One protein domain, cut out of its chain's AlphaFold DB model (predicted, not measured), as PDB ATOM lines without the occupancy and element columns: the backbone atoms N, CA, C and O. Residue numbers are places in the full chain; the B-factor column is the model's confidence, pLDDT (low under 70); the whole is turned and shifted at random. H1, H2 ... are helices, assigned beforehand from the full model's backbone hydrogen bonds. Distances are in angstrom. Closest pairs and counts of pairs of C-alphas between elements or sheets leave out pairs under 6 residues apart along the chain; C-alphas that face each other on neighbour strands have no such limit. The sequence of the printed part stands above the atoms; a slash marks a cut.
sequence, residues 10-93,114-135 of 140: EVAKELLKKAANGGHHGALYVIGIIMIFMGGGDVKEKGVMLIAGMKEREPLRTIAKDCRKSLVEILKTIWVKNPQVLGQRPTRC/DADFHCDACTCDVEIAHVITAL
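AT A GLANCE: This is residues 10 to 93 and 114 to 135 of the 140 residues of an uncharacterized protein of Nicotiana attenuata (UniProt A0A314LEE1). A helical hairpin, H2 and H3, forms the core, with H2 in the middle of the whole; H4 and H6 run the same way across one side of this hairpin, and H1 packs on H2 from the other side. The short H5 packs on the last residues of H2, 37 to 38, and the whole is a rounded cluster of mostly crossed helices. There are 106 printed residues with six named helices, H1 to H6 in that order along the chain, and no named strand; the class is all helix. The whole is compact, with a radius of gyration of the C-alphas of 13.1 A and spans of 34 by 32 by 28 A.

IN THESE COORDINATES: Find C-alpha 10 at (166.343, 211.187, 175.028); from there H1 runs through residues 10 to 21, 16.3 A long. Read on to H2, residues 25 to 38, 19.6 A, and to H3, residues 41 to 56, 22.7 A. Find C-alpha 60 at (176.310, 208.825, 149.599), where H4, residues 60 to 77, begins; at 25.9 A it is followed by the short H5, residues 83 to 86. Past the cut, H6 takes residues 120 to 133, 20.2 A, and ends with C-alpha 133 at (164.540, 227.393, 153.509).

HOW THE PARTS SIT: Start from H2, the hub, which touches four other helices. Residues 16 to 20 of H1 touch it, closest at the C-alphas of Ala 20 and Leu 28, 4.8 A, at a steep tilt of 49 degrees, opposite ways. H2 and H3 touch and form a hairpin; look at the C-alphas of Gly 32 and Gly 47, their closest, 4.3 A apart, and at a tilt of 37 degrees, only just steep. Residues 63 to 71 of H4 touch H2, closest at the C-alphas of Gly 26 and Cys 67, 5.4 A, at a steep tilt of 63 degrees. H5 touches H2, with the C-alphas of Phe 37 and Val 85 closest at 6.0 A. H3 and H4 touch only at the corner, closest at the C-alphas of Lys 55 and Arg 61, 4.3 A. H6 touches H3 about perpendicular, at 90 degrees, closest at the C-alphas of Ala 52 and Asp 120, 4.9 A. H6 touches H4 at a shallow tilt of 29 degrees, the same way, closest at the C-alphas of Val 72 and Val 131, 6.1 A. H1 is apart from H3, H4, H5 and H6. In H1, H2, H3, H4 and H6 every O i to N i+4 pair is within hydrogen-bond range; H5 is too short for such a pair.

THE WHOLE: The C-alphas of Val 11 and Asp 116 are the two farthest apart, 38.6 A. Look for the cut after residue 93: residues 94 to 113 are not printed, and C-alphas 93 and 114 are 16.0 A apart across it. The links printed whole, from H1 through to H5, are tight. The mean pLDDT of the printed part is 88.7, and residues 88 and 114 to 117 are under 70.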
ATOM      1  N   GLU A  10     165.258 212.134 174.761       83.38
ATOM      2  CA  GLU A  10     166.343 211.187 175.028       83.38
ATOM      3  C   GLU A  10     166.092 209.797 174.425       83.38
ATOM      4  O   GLU A  10     167.009 209.196 173.871       83.38
ATOM      5  N   VAL A  11     164.849 209.297 174.449       87.38
ATOM      6  CA  VAL A  11     164.500 208.019 173.801       87.38
ATOM      7  C   VAL A  11     164.572 208.159 172.283       87.38
ATOM      8  O   VAL A  11     165.128 207.290 171.617       87.38
ATOM      9  N   ALA A  12     164.054 209.261 171.732       87.00
ATOM     10  CA  ALA A  12     164.131 209.539 170.298       87.00
ATOM     11  C   ALA A  12     165.591 209.630 169.825       87.00
ATOM     12  O   ALA A  12     165.968 209.002 168.839       87.00
ATOM     13  N   LYS A  13     166.432 210.344 170.578       87.38
ATOM     14  CA  LYS A  13     167.875 210.459 170.348       87.38
ATOM     15  C   LYS A  13     168.577 209.105 170.411       87.38
ATOM     16  O   LYS A  13     169.422 208.830 169.565       87.38
ATOM     17  N   GLU A  14     168.237 208.257 171.376       91.62
ATOM     18  CA  GLU A  14     168.834 206.925 171.497       91.62
ATOM     19  C   GLU A  14     168.433 206.002 170.340       91.62
ATOM     20  O   GLU A  14     169.278 205.310 169.773       91.62
ATOM     21  N   LEU A  15     167.163 206.028 169.926       93.31
ATOM     22  CA  LEU A  15     166.701 205.283 168.751       93.31
ATOM     23  C   LEU A  15     167.384 205.770 167.470       93.31
ATOM     24  O   LEU A  15     167.812 204.951 166.657       93.31
ATOM     25  N   LEU A  16     167.548 207.086 167.319       93.50
ATOM     26  CA  LEU A  16     168.238 207.679 166.179       93.50
ATOM     27  C   LEU A  16     169.707 207.233 166.122       93.50
ATOM     28  O   LEU A  16     170.184 206.815 165.068       93.50
ATOM     29  N   LYS A  17     170.407 207.239 167.264       94.31
ATOM     30  CA  LYS A  17     171.780 206.725 167.369       94.31
ATOM     31  C   LYS A  17     171.872 205.246 167.013       94.31
ATOM     32  O   LYS A  17     172.758 204.867 166.256       94.31
ATOM     33  N   LYS A  18     170.959 204.411 167.519       97.19
ATOM     34  CA  LYS A  18     170.927 202.976 167.192       97.19
ATOM     35  C   LYS A  18     170.731 202.740 165.699       97.19
ATOM     36  O   LYS A  18     171.447 201.928 165.126       97.19
ATOM     37  N   ALA A  19     169.814 203.472 165.068       97.31
ATOM     38  CA  ALA A  19     169.597 203.385 163.629       97.31
ATOM     39  C   ALA A  19     170.855 203.792 162.844       97.31
ATOM     40  O   ALA A  19     171.274 203.066 161.945       97.31
ATOM     41  N   ALA A  20     171.500 204.902 163.215       96.12
ATOM     42  CA  ALA A  20     172.735 205.349 162.573       96.12
ATOM     43  C   ALA A  20     173.880 204.334 162.739       96.12
ATOM     44  O   ALA A  20     174.534 203.988 161.758       96.12
ATOM     45  N   ASN A  21     174.064 203.785 163.943       95.75
ATOM     46  CA  ASN A  21     175.050 202.731 164.209       95.75
ATOM     47  C   ASN A  21     174.752 201.437 163.433       95.75
ATOM     48  O   ASN A  21     175.669 200.683 163.125       95.75
ATOM     49  N   GLY A  22     173.483 201.189 163.101       96.75
ATOM     50  CA  GLY A  22     173.048 200.105 162.222       96.75
ATOM     51  C   GLY A  22     173.193 200.398 160.723       96.75
ATOM     52  O   GLY A  22     172.705 199.614 159.917       96.75
ATOM     53  N   GLY A  23     173.817 201.516 160.333       93.94
ATOM     54  CA  GLY A  23     174.029 201.892 158.931       93.94
ATOM     55  C   GLY A  23     172.855 202.628 158.275       93.94
ATOM     56  O   GLY A  23     172.833 202.793 157.057       93.94
ATOM     57  N   HIS A  24     171.864 203.088 159.044       96.44
ATOM     58  CA  HIS A  24     170.738 203.840 158.490       96.44
ATOM     59  C   HIS A  24     171.151 205.279 158.131       96.44
ATOM     60  O   HIS A  24     171.190 206.168 158.986       96.44
ATOM     61  N   HIS A  25     171.408 205.535 156.846       96.00
ATOM     62  CA  HIS A  25     171.911 206.824 156.353       96.00
ATOM     63  C   HIS A  25     171.018 208.024 156.691       96.00
ATOM     64  O   HIS A  25     171.537 209.072 157.060       96.00
ATOM     65  N   GLY A  26     169.689 207.879 156.655       96.00
ATOM     66  CA  GLY A  26     168.788 208.967 157.057       96.00
ATOM     67  C   GLY A  26     168.915 209.335 158.535       96.00
ATOM     68  O   GLY A  26     168.791 210.500 158.901       96.00
ATOM     69  N   ALA A  27     169.248 208.362 159.388       96.88
ATOM     70  CA  ALA A  27     169.471 208.624 160.805       96.88
ATOM     71  C   ALA A  27     170.817 209.324 161.008       96.88
ATOM     72  O   ALA A  27     170.896 210.296 161.753       96.88
ATOM     73  N   LEU A  28     171.849 208.871 160.289       97.19
ATOM     74  CA  LEU A  28     173.166 209.501 160.271       97.19
ATOM     75  C   LEU A  28     173.084 210.965 159.807       97.19
ATOM     76  O   LEU A  28     173.593 211.854 160.487       97.19
ATOM     77  N   TYR A  29     172.364 211.217 158.712       97.62
ATOM     78  CA  TYR A  29     172.118 212.553 158.175       97.62
ATOM     79  C   TYR A  29     171.435 213.457 159.210       97.62
ATOM     80  O   TYR A  29     171.945 214.528 159.531       97.62
ATOM     81  N   VAL A  30     170.319 213.010 159.803       96.44
ATOM     82  CA  VAL A  30     169.589 213.798 160.813       96.44
ATOM     83  C   VAL A  30     170.442 214.051 162.061       96.44
ATOM     84  O   VAL A  30     170.395 215.156 162.600       96.44
ATOM     85  N   ILE A  31     171.267 213.091 162.499       96.56
ATOM     86  CA  ILE A  31     172.244 213.315 163.579       96.56
ATOM     87  C   ILE A  31     173.209 214.444 163.210       96.56
ATOM     88  O   ILE A  31     173.415 215.335 164.031       96.56
ATOM     89  N   GLY A  32     173.746 214.454 161.986       96.62
ATOM     90  CA  GLY A  32     174.603 215.535 161.492       96.62
ATOM     91  C   GLY A  32     173.926 216.900 161.554       96.62
ATOM     92  O   GLY A  32     174.483 217.842 162.114       96.62
ATOM     93  N   ILE A  33     172.686 216.993 161.061       95.62
ATOM     94  CA  ILE A  33     171.894 218.230 161.118       95.62
ATOM     95  C   ILE A  33     171.672 218.681 162.570       95.62
ATOM     96  O   ILE A  33     171.906 219.846 162.890       95.62
ATOM     97  N   ILE A  34     171.289 217.775 163.476       93.44
ATOM     98  CA  ILE A  34     171.102 218.094 164.902       93.44
ATOM     99  C   ILE A  34     172.411 218.587 165.527       93.44
ATOM    100  O   ILE A  34     172.406 219.580 166.252       93.44
ATOM    101  N   MET A  35     173.537 217.929 165.241       94.56
ATOM    102  CA  MET A  35     174.856 218.337 165.734       94.56
ATOM    103  C   MET A  35     175.236 219.737 165.248       94.56
ATOM    104  O   MET A  35     175.793 220.508 166.021       94.56
ATOM    105  N   ILE A  36     174.892 220.091 164.009       94.31
ATOM    106  CA  ILE A  36     175.162 221.419 163.450       94.31
ATOM    107  C   ILE A  36     174.306 222.503 164.126       94.31
ATOM    108  O   ILE A  36     174.831 223.540 164.518       94.31
ATOM    109  N   PHE A  37     172.998 222.277 164.276       90.38
ATOM    110  CA  PHE A  37     172.078 223.286 164.818       90.38
ATOM    111  C   PHE A  37     172.121 223.414 166.343       90.38
ATOM    112  O   PHE A  37     171.946 224.506 166.875       90.38
ATOM    113  N   MET A  38     172.302 222.299 167.047       88.38
ATOM    114  CA  MET A  38     172.170 222.232 168.506       88.38
ATOM    115  C   MET A  38     173.494 221.928 169.213       88.38
ATOM    116  O   MET A  38     173.569 222.009 170.438       88.38
ATOM    117  N   GLY A  39     174.536 221.549 168.470       86.81
ATOM    118  CA  GLY A  39     175.868 221.319 169.018       86.81
ATOM    119  C   GLY A  39     176.664 222.612 169.181       86.81
ATOM    120  O   GLY A  39     176.555 223.547 168.390       86.81
ATOM    121  N   GLY A  40     177.514 222.645 170.206       87.50
ATOM    122  CA  GLY A  40     178.556 223.657 170.384       87.50
ATOM    123  C   GLY A  40     179.949 223.061 170.163       87.50
ATOM    124  O   GLY A  40     180.125 221.848 170.293       87.50
ATOM    125  N   GLY A  41     180.926 223.917 169.841       89.62
ATOM    126  CA  GLY A  41     182.339 223.535 169.688       89.62
ATOM    127  C   GLY A  41     182.536 222.301 168.802       89.62
ATOM    128  O   GLY A  41     181.956 222.207 167.718       89.62
ATOM    129  N   ASP A  42     183.282 221.328 169.318       93.81
ATOM    130  CA  ASP A  42     183.645 220.079 168.641       93.81
ATOM    131  C   ASP A  42     182.440 219.250 168.173       93.81
ATOM    132  O   ASP A  42     182.519 218.524 167.183       93.81
ATOM    133  N   VAL A  43     181.303 219.318 168.878       94.06
ATOM    134  CA  VAL A  43     180.093 218.581 168.469       94.06
ATOM    135  C   VAL A  43     179.573 219.143 167.154       94.06
ATOM    136  O   VAL A  43     179.215 218.378 166.260       94.06
ATOM    137  N   LYS A  44     179.577 220.470 167.020       93.50
ATOM    138  CA  LYS A  44     179.169 221.140 165.789       93.50
ATOM    139  C   LYS A  44     180.104 220.788 164.635       93.50
ATOM    140  O   LYS A  44     179.638 220.449 163.553       93.50
ATOM    141  N   GLU A  45     181.411 220.821 164.886       93.12
ATOM    142  CA  GLU A  45     182.441 220.501 163.892       93.12
ATOM    143  C   GLU A  45     182.336 219.057 163.390       93.12
ATOM    144  O   GLU A  45     182.342 218.817 162.186       93.12
ATOM    145  N   LYS A  46     182.099 218.094 164.288       95.69
ATOM    146  CA  LYS A  46     181.821 216.704 163.896       95.69
ATOM    147  C   LYS A  46     180.571 216.581 163.024       95.69
ATOM    148  O   LYS A  46     180.547 215.757 162.115       95.69
ATOM    149  N   GLY A  47     179.544 217.392 163.284       96.25
ATOM    150  CA  GLY A  47     178.353 217.459 162.435       96.25
ATOM    151  C   GLY A  47     178.681 217.969 161.030       96.25
ATOM    152  O   GLY A  47     178.217 217.392 160.048       96.25
ATOM    153  N   VAL A  48     179.532 218.997 160.936       94.62
ATOM    154  CA  VAL A  48     180.019 219.540 159.658       94.62
ATOM    155  C   VAL A  48     180.786 218.478 158.867       94.62
ATOM    156  O   VAL A  48     180.432 218.188 157.727       94.62
ATOM    157  N   MET A  49     181.773 217.829 159.487       94.62
ATOM    158  CA  MET A  49     182.549 216.767 158.838       94.62
ATOM    159  C   MET A  49     181.668 215.602 158.371       94.62
ATOM    160  O   MET A  49     181.889 215.045 157.299       94.62
ATOM    161  N   LEU A  50     180.650 215.234 159.155       95.81
ATOM    162  CA  LEU A  50     179.742 214.143 158.811       95.81
ATOM    163  C   LEU A  50     178.930 214.458 157.550       95.81
ATOM    164  O   LEU A  50     178.875 213.638 156.637       95.81
ATOM    165  N   ILE A  51     178.319 215.643 157.478       95.56
ATOM    166  CA  ILE A  51     177.521 216.041 156.311       95.56
ATOM    167  C   ILE A  51     178.417 216.236 155.082       95.56
ATOM    168  O   ILE A  51     178.058 215.787 153.994       95.56
ATOM    169  N   ALA A  52     179.595 216.840 155.248       93.12
ATOM    170  CA  ALA A  52     180.565 216.972 154.167       93.12
ATOM    171  C   ALA A  52     181.016 215.605 153.629       93.12
ATOM    172  O   ALA A  52     180.967 215.382 152.420       93.12
ATOM    173  N   GLY A  53     181.342 214.657 154.513       93.31
ATOM    174  CA  GLY A  53     181.716 213.293 154.138       93.31
ATOM    175  C   GLY A  53     180.604 212.543 153.399       93.31
ATOM    176  O   GLY A  53     180.876 211.842 152.429       93.31
ATOM    177  N   MET A  54     179.336 212.743 153.781       93.94
ATOM    178  CA  MET A  54     178.203 212.190 153.026       93.94
ATOM    179  C   MET A  54     178.097 212.774 151.611       93.94
ATOM    180  O   MET A  54     177.637 212.088 150.707       93.94
ATOM    181  N   LYS A  55     178.513 214.026 151.396       91.00
ATOM    182  CA  LYS A  55     178.425 214.708 150.095       91.00
ATOM    183  C   LYS A  55     179.683 214.588 149.238       91.00
ATOM    184  O   LYS A  55     179.636 214.928 148.054       91.00
ATOM    185  N   GLU A  56     180.786 214.099 149.795       87.06
ATOM    186  CA  GLU A  56     182.072 214.023 149.102       87.06
ATOM    187  C   GLU A  56     181.979 213.140 147.846       87.06
ATOM    188  O   GLU A  56     182.472 213.523 146.786       87.06
ATOM    189  N   ARG A  57     181.303 211.985 147.933       83.38
ATOM    190  CA  ARG A  57     181.339 210.938 146.898       83.38
ATOM    191  C   ARG A  57     179.973 210.293 146.682       83.38
ATOM    192  O   ARG A  57     179.156 210.208 147.600       83.38
ATOM    193  N   GLU A  58     179.756 209.761 145.486       86.88
ATOM    194  CA  GLU A  58     178.648 208.832 145.242       86.88
ATOM    195  C   GLU A  58     178.928 207.455 145.882       86.88
ATOM    196  O   GLU A  58     180.095 207.072 146.013       86.88
ATOM    197  N   PRO A  59     177.895 206.692 146.300       90.88
ATOM    198  CA  PRO A  59     176.455 206.989 146.207       90.88
ATOM    199  C   PRO A  59     175.909 207.833 147.374       90.88
ATOM    200  O   PRO A  59     174.723 208.164 147.410       90.88
ATOM    201  N   LEU A  60     176.744 208.150 148.371       91.75
ATOM    202  CA  LEU A  60     176.310 208.825 149.599       91.75
ATOM    203  C   LEU A  60     175.740 210.220 149.327       91.75
ATOM    204  O   LEU A  60     174.793 210.620 150.003       91.75
ATOM    205  N   ARG A  61     176.256 210.923 148.313       92.62
ATOM    206  CA  ARG A  61     175.742 212.231 147.903       92.62
ATOM    207  C   ARG A  61     174.286 212.139 147.448       92.62
ATOM    208  O   ARG A  61     173.462 212.909 147.939       92.62
ATOM    209  N   THR A  62     173.944 211.179 146.588       94.12
ATOM    210  CA  THR A  62     172.548 210.929 146.190       94.12
ATOM    211  C   THR A  62     171.672 210.603 147.404       94.12
ATOM    212  O   THR A  62     170.608 211.197 147.582       94.12
ATOM    213  N   ILE A  63     172.159 209.755 148.314       95.38
ATOM    214  CA  ILE A  63     171.439 209.418 149.551       95.38
ATOM    215  C   ILE A  63     171.217 210.661 150.428       95.38
ATOM    216  O   ILE A  63     170.132 210.837 150.980       95.38
ATOM    217  N   ALA A  64     172.211 211.544 150.550       95.00
ATOM    218  CA  ALA A  64     172.085 212.797 151.288       95.00
ATOM    219  C   ALA A  64     171.022 213.713 150.661       95.00
ATOM    220  O   ALA A  64     170.207 214.273 151.395       95.00
ATOM    221  N   LYS A  65     170.956 213.799 149.321       95.19
ATOM    222  CA  LYS A  65     169.901 214.543 148.606       95.19
ATOM    223  C   LYS A  65     168.505 214.002 148.945       95.19
ATOM    224  O   LYS A  65     167.596 214.792 149.202       95.19
ATOM    225  N   ASP A  66     168.330 212.684 148.999       96.19
ATOM    226  CA  ASP A  66     167.043 212.065 149.347       96.19
ATOM    227  C   ASP A  66     166.680 212.262 150.825       96.19
ATOM    228  O   ASP A  66     165.546 212.623 151.154       96.19
ATOM    229  N   CYS A  67     167.658 212.126 151.724       97.00
ATOM    230  CA  CYS A  67     167.480 212.413 153.148       97.00
ATOM    231  C   CYS A  67     167.079 213.877 153.374       97.00
ATOM    232  O   CYS A  67     166.164 214.157 154.152       97.00
ATOM    233  N   ARG A  68     167.718 214.812 152.659       96.75
ATOM    234  CA  ARG A  68     167.372 216.234 152.670       96.75
ATOM    235  C   ARG A  68     165.932 216.461 152.231       96.75
ATOM    236  O   ARG A  68     165.213 217.168 152.933       96.75
ATOM    237  N   LYS A  69     165.509 215.887 151.098       96.25
ATOM    238  CA  LYS A  69     164.130 216.024 150.590       96.25
ATOM    239  C   LYS A  69     163.117 215.570 151.639       96.25
ATOM    240  O   LYS A  69     162.233 216.344 151.995       96.25
ATOM    241  N   SER A  70     163.315 214.376 152.198       95.44
ATOM    242  CA  SER A  70     162.441 213.826 153.238       95.44
ATOM    243  C   SER A  70     162.395 214.709 154.492       95.44
ATOM    244  O   SER A  70     161.317 215.012 155.002       95.44
ATOM    245  N   LEU A  71     163.549 215.195 154.961       94.44
ATOM    246  CA  LEU A  71     163.606 216.099 156.109       94.44
ATOM    247  C   LEU A  71     162.868 217.416 155.832       94.44
ATOM    248  O   LEU A  71     162.104 217.874 156.678       94.44
ATOM    249  N   VAL A  72     163.074 218.020 154.661       93.31
ATOM    250  CA  VAL A  72     162.415 219.270 154.255       93.31
ATOM    251  C   VAL A  72     160.898 219.107 154.196       93.31
ATOM    252  O   VAL A  72     160.176 219.989 154.657       93.31
ATOM    253  N   GLU A  73     160.399 217.991 153.663       93.25
ATOM    254  CA  GLU A  73     158.965 217.683 153.659       93.25
ATOM    255  C   GLU A  73     158.410 217.595 155.082       93.25
ATOM    256  O   GLU A  73     157.412 218.247 155.389       93.25
ATOM    257  N   ILE A  74     159.093 216.883 155.983       90.31
ATOM    258  CA  ILE A  74     158.691 216.795 157.392       90.31
ATOM    259  C   ILE A  74     158.686 218.185 158.037       90.31
ATOM    260  O   ILE A  74     157.688 218.560 158.651       90.31
ATOM    261  N   LEU A  75     159.754 218.971 157.864       88.88
ATOM    262  CA  LEU A  75     159.884 220.312 158.445       88.88
ATOM    263  C   LEU A  75     158.756 221.252 158.008       88.88
ATOM    264  O   LEU A  75     158.266 222.020 158.830       88.88
ATOM    265  N   LYS A  76     158.286 221.142 156.760       87.50
ATOM    266  CA  LYS A  76     157.141 221.915 156.250       87.50
ATOM    267  C   LYS A  76     155.806 221.524 156.890       87.50
ATOM    268  O   LYS A  76     154.883 222.335 156.908       87.50
ATOM    269  N   THR A  77     155.678 220.293 157.384       87.12
ATOM    270  CA  THR A  77     154.435 219.792 158.005       87.12
ATOM    271  C   THR A  77     154.363 220.017 159.513       87.12
ATOM    272  O   THR A  77     153.274 219.952 160.087       87.12
ATOM    273  N   ILE A  78     155.497 220.277 160.169       82.56
ATOM    274  CA  ILE A  78     155.567 220.466 161.621       82.56
ATOM    275  C   ILE A  78     155.755 221.938 161.986       82.56
ATOM    276  O   ILE A  78     156.369 222.716 161.262       82.56
ATOM    277  N   TRP A  79     155.261 222.331 163.161       80.94
ATOM    278  CA  TRP A  79     155.452 223.691 163.660       80.94
ATOM    279  C   TRP A  79     156.759 223.797 164.450       80.94
ATOM    280  O   TRP A  79     156.793 223.549 165.656       80.94
ATOM    281  N   VAL A  80     157.841 224.206 163.787       81.75
ATOM    282  CA  VAL A  80     159.131 224.442 164.452       81.75
ATOM    283  C   VAL A  80     159.075 225.747 165.249       81.75
ATOM    284  O   VAL A  80     158.824 226.809 164.688       81.75
ATOM    285  N   LYS A  81     159.304 225.675 166.567       82.38
ATOM    286  CA  LYS A  81     159.334 226.843 167.476       82.38
ATOM    287  C   LYS A  81     160.656 227.017 168.223       82.38
ATOM    288  O   LYS A  81     160.779 227.941 169.017       82.38
ATOM    289  N   ASN A  82     161.625 226.123 168.017       81.31
ATOM    290  CA  ASN A  82     162.873 226.141 168.775       81.31
ATOM    291  C   ASN A  82     163.733 227.362 168.375       81.31
ATOM    292  O   ASN A  82     164.206 227.408 167.236       81.31
ATOM    293  N   PRO A  83     163.998 228.318 169.287       80.19
ATOM    294  CA  PRO A  83     164.766 229.520 168.966       80.19
ATOM    295  C   PRO A  83     166.207 229.234 168.537       80.19
ATOM    296  O   PRO A  83     166.751 229.972 167.724       80.19
ATOM    297  N   GLN A  84     166.824 228.152 169.028       78.62
ATOM    298  CA  GLN A  84     168.176 227.765 168.604       78.62
ATOM    299  C   GLN A  84     168.218 227.365 167.125       78.62
ATOM    300  O   GLN A  84     169.225 227.567 166.456       78.62
ATOM    301  N   VAL A  85     167.107 226.837 166.609       82.69
ATOM    302  CA  VAL A  85     166.966 226.427 165.209       82.69
ATOM    303  C   VAL A  85     166.576 227.612 164.316       82.69
ATOM    304  O   VAL A  85     167.037 227.703 163.184       82.69
ATOM    305  N   LEU A  86     165.753 228.537 164.824       82.75
ATOM    306  CA  LEU A  86     165.226 229.678 164.058       82.75
ATOM    307  C   LEU A  86     166.097 230.944 164.118       82.75
ATOM    308  O   LEU A  86     165.924 231.847 163.300       82.75
ATOM    309  N   GLY A  87     166.975 231.057 165.114       70.06
ATOM    310  CA  GLY A  87     167.629 232.317 165.463       70.06
ATOM    311  C   GLY A  87     168.939 232.598 164.732       70.06
ATOM    312  O   GLY A  87     169.325 233.760 164.626       70.06
ATOM    313  N   GLN A  88     169.655 231.576 164.250       69.56
ATOM    314  CA  GLN A  88     170.986 231.760 163.663       69.56
ATOM    315  C   GLN A  88     171.292 230.748 162.558       69.56
ATOM    316  O   GLN A  88     170.864 229.598 162.602       69.56
ATOM    317  N   ARG A  89     172.101 231.175 161.578       78.06
ATOM    318  CA  ARG A  89     172.711 230.256 160.612       78.06
ATOM    319  C   ARG A  89     173.850 229.514 161.331       78.06
ATOM    320  O   ARG A  89     174.803 230.178 161.740       78.06
ATOM    321  N   PRO A  90     173.765 228.185 161.505       77.31
ATOM    322  CA  PRO A  90     174.640 227.452 162.427       77.31
ATOM    323  C   PRO A  90     176.093 227.337 161.937       77.31
ATOM    324  O   PRO A  90     177.029 227.244 162.744       77.31
ATOM    325  N   THR A  91     176.287 227.419 160.619       71.81
ATOM    326  CA  THR A  91     177.596 227.359 159.966       71.81
ATOM    327  C   THR A  91     177.783 228.578 159.063       71.81
ATOM    328  O   THR A  91     176.832 229.086 158.457       71.81
ATOM    329  N   ARG A  92     179.016 229.093 159.063       74.69
ATOM    330  CA  ARG A  92     179.564 229.995 158.051       74.69
ATOM    331  C   ARG A  92     181.031 229.639 157.902       74.69
ATOM    332  O   ARG A  92     181.771 229.725 158.884       74.69
ATOM    333  N   CYS A  93     181.447 229.241 156.710       78.62
ATOM    334  CA  CYS A  93     182.861 229.076 156.423       78.62
ATOM    335  C   CYS A  93     183.608 230.395 156.696       78.62
ATOM    336  O   CYS A  93     183.223 231.454 156.198       78.62
ATOM    337  N   ASP A 114     176.349 220.893 143.038       54.22
ATOM    338  CA  ASP A 114     177.291 220.486 144.082       54.22
ATOM    339  C   ASP A 114     178.780 220.496 143.648       54.22
ATOM    340  O   ASP A 114     179.634 220.024 144.401       54.22
ATOM    341  N   ALA A 115     179.124 220.998 142.455       53.12
ATOM    342  CA  ALA A 115     180.465 220.816 141.875       53.12
ATOM    343  C   ALA A 115     181.581 221.771 142.374       53.12
ATOM    344  O   ALA A 115     182.745 221.505 142.092       53.12
ATOM    345  N   ASP A 116     181.284 222.822 143.150       59.00
ATOM    346  CA  ASP A 116     182.254 223.899 143.461       59.00
ATOM    347  C   ASP A 116     182.420 224.200 144.974       59.00
ATOM    348  O   ASP A 116     182.469 225.356 145.406       59.00
ATOM    349  N   PHE A 117     182.536 223.173 145.826       60.91
ATOM    350  CA  PHE A 117     182.861 223.367 147.252       60.91
ATOM    351  C   PHE A 117     184.282 222.915 147.583       60.91
ATOM    352  O   PHE A 117     184.612 221.736 147.526       60.91
ATOM    353  N   HIS A 118     185.135 223.863 147.979       71.31
ATOM    354  CA  HIS A 118     186.538 223.585 148.305       71.31
ATOM    355  C   HIS A 118     186.786 223.193 149.778       71.31
ATOM    356  O   HIS A 118     187.917 222.860 150.118       71.31
ATOM    357  N   CYS A 119     185.781 223.236 150.668       86.06
ATOM    358  CA  CYS A 119     185.909 222.699 152.030       86.06
ATOM    359  C   CYS A 119     184.587 222.202 152.624       86.06
ATOM    360  O   CYS A 119     183.504 222.628 152.214       86.06
ATOM    361  N   ASP A 120     184.707 221.389 153.672       89.81
ATOM    362  CA  ASP A 120     183.598 220.806 154.430       89.81
ATOM    363  C   ASP A 120     182.599 221.850 154.939       89.81
ATOM    364  O   ASP A 120     181.387 221.655 154.853       89.81
ATOM    365  N   ALA A 121     183.089 223.002 155.412       88.31
ATOM    366  CA  ALA A 121     182.227 224.072 155.903       88.31
ATOM    367  C   ALA A 121     181.371 224.688 154.786       88.31
ATOM    368  O   ALA A 121     180.189 224.938 155.006       88.31
ATOM    369  N   CYS A 122     181.920 224.888 153.581       87.50
ATOM    370  CA  CYS A 122     181.151 225.373 152.430       87.50
ATOM    371  C   CYS A 122     180.132 224.338 151.945       87.50
ATOM    372  O   CYS A 122     178.982 224.693 151.688       87.50
ATOM    373  N   THR A 123     180.534 223.066 151.880       88.75
ATOM    374  CA  THR A 123     179.636 221.952 151.546       88.75
ATOM    375  C   THR A 123     178.449 221.904 152.508       88.75
ATOM    376  O   THR A 123     177.294 221.807 152.085       88.75
ATOM    377  N   CYS A 124     178.714 222.048 153.809       90.56
ATOM    378  CA  CYS A 124     177.672 222.156 154.822       90.56
ATOM    379  C   CYS A 124     176.843 223.430 154.710       90.56
ATOM    380  O   CYS A 124     175.634 223.359 154.882       90.56
ATOM    381  N   ASP A 125     177.446 224.589 154.440       89.06
ATOM    382  CA  ASP A 125     176.719 225.858 154.349       89.06
ATOM    383  C   ASP A 125     175.630 225.825 153.275       89.06
ATOM    384  O   ASP A 125     174.568 226.430 153.477       89.06
ATOM    385  N   VAL A 126     175.885 225.131 152.162       88.50
ATOM    386  CA  VAL A 126     174.895 224.897 151.102       88.50
ATOM    387  C   VAL A 126     173.859 223.870 151.526       88.50
ATOM    388  O   VAL A 126     172.664 224.132 151.399       88.50
ATOM    389  N   GLU A 127     174.279 222.751 152.114       92.38
ATOM    390  CA  GLU A 127     173.330 221.732 152.572       92.38
ATOM    391  C   GLU A 127     172.342 222.287 153.609       92.38
ATOM    392  O   GLU A 127     171.127 222.111 153.511       92.38
ATOM    393  N   ILE A 128     172.863 223.043 154.572       91.56
ATOM    394  CA  ILE A 128     172.084 223.686 155.624       91.56
ATOM    395  C   ILE A 128     171.197 224.797 155.063       91.56
ATOM    396  O   ILE A 128     170.102 225.004 155.584       91.56
ATOM    397  N   ALA A 129     171.608 225.491 153.994       90.50
ATOM    398  CA  ALA A 129     170.758 226.495 153.355       90.50
ATOM    399  C   ALA A 129     169.428 225.884 152.898       90.50
ATOM    400  O   ALA A 129     168.375 226.449 153.190       90.50
ATOM    401  N   HIS A 130     169.450 224.700 152.280       90.88
ATOM    402  CA  HIS A 130     168.218 224.014 151.893       90.88
ATOM    403  C   HIS A 130     167.334 223.670 153.098       90.88
ATOM    404  O   HIS A 130     166.121 223.864 153.043       90.88
ATOM    405  N   VAL A 131     167.918 223.209 154.207       91.31
ATOM    406  CA  VAL A 131     167.159 222.915 155.434       91.31
ATOM    407  C   VAL A 131     166.530 224.189 156.009       91.31
ATOM    408  O   VAL A 131     165.353 224.185 156.357       91.31
ATOM    409  N   ILE A 132     167.274 225.298 156.046       89.69
ATOM    410  CA  ILE A 132     166.784 226.590 156.550       89.69
ATOM    411  C   ILE A 132     165.628 227.123 155.703       89.69
ATOM    412  O   ILE A 132     164.684 227.671 156.263       89.69
ATOM    413  N   THR A 133     165.646 226.937 154.378       89.06
ATOM    414  CA  THR A 133     164.540 227.393 153.509       89.06
ATOM    415  C   THR A 133     163.200 226.725 153.826       89.06
ATOM    416  O   THR A 133     162.152 227.249 153.457       89.06
ATOM    417  N   ALA A 134     163.219 225.575 154.507       88.94
ATOM    418  CA  ALA A 134     162.019 224.873 154.947       88.94
ATOM    419  C   ALA A 134     161.500 225.350 156.313       88.94
ATOM    420  O   ALA A 134     160.396 224.977 156.705       88.94
ATOM    421  N   LEU A 135     162.290 226.136 157.048       86.12
ATOM    422  CA  LEU A 135     161.927 226.646 158.361       86.12
ATOM    423  C   LEU A 135     161.102 227.935 158.235       86.12
ATOM    424  O   LEU A 135     161.314 228.718 157.306       86.12
TER     425      LEU A 135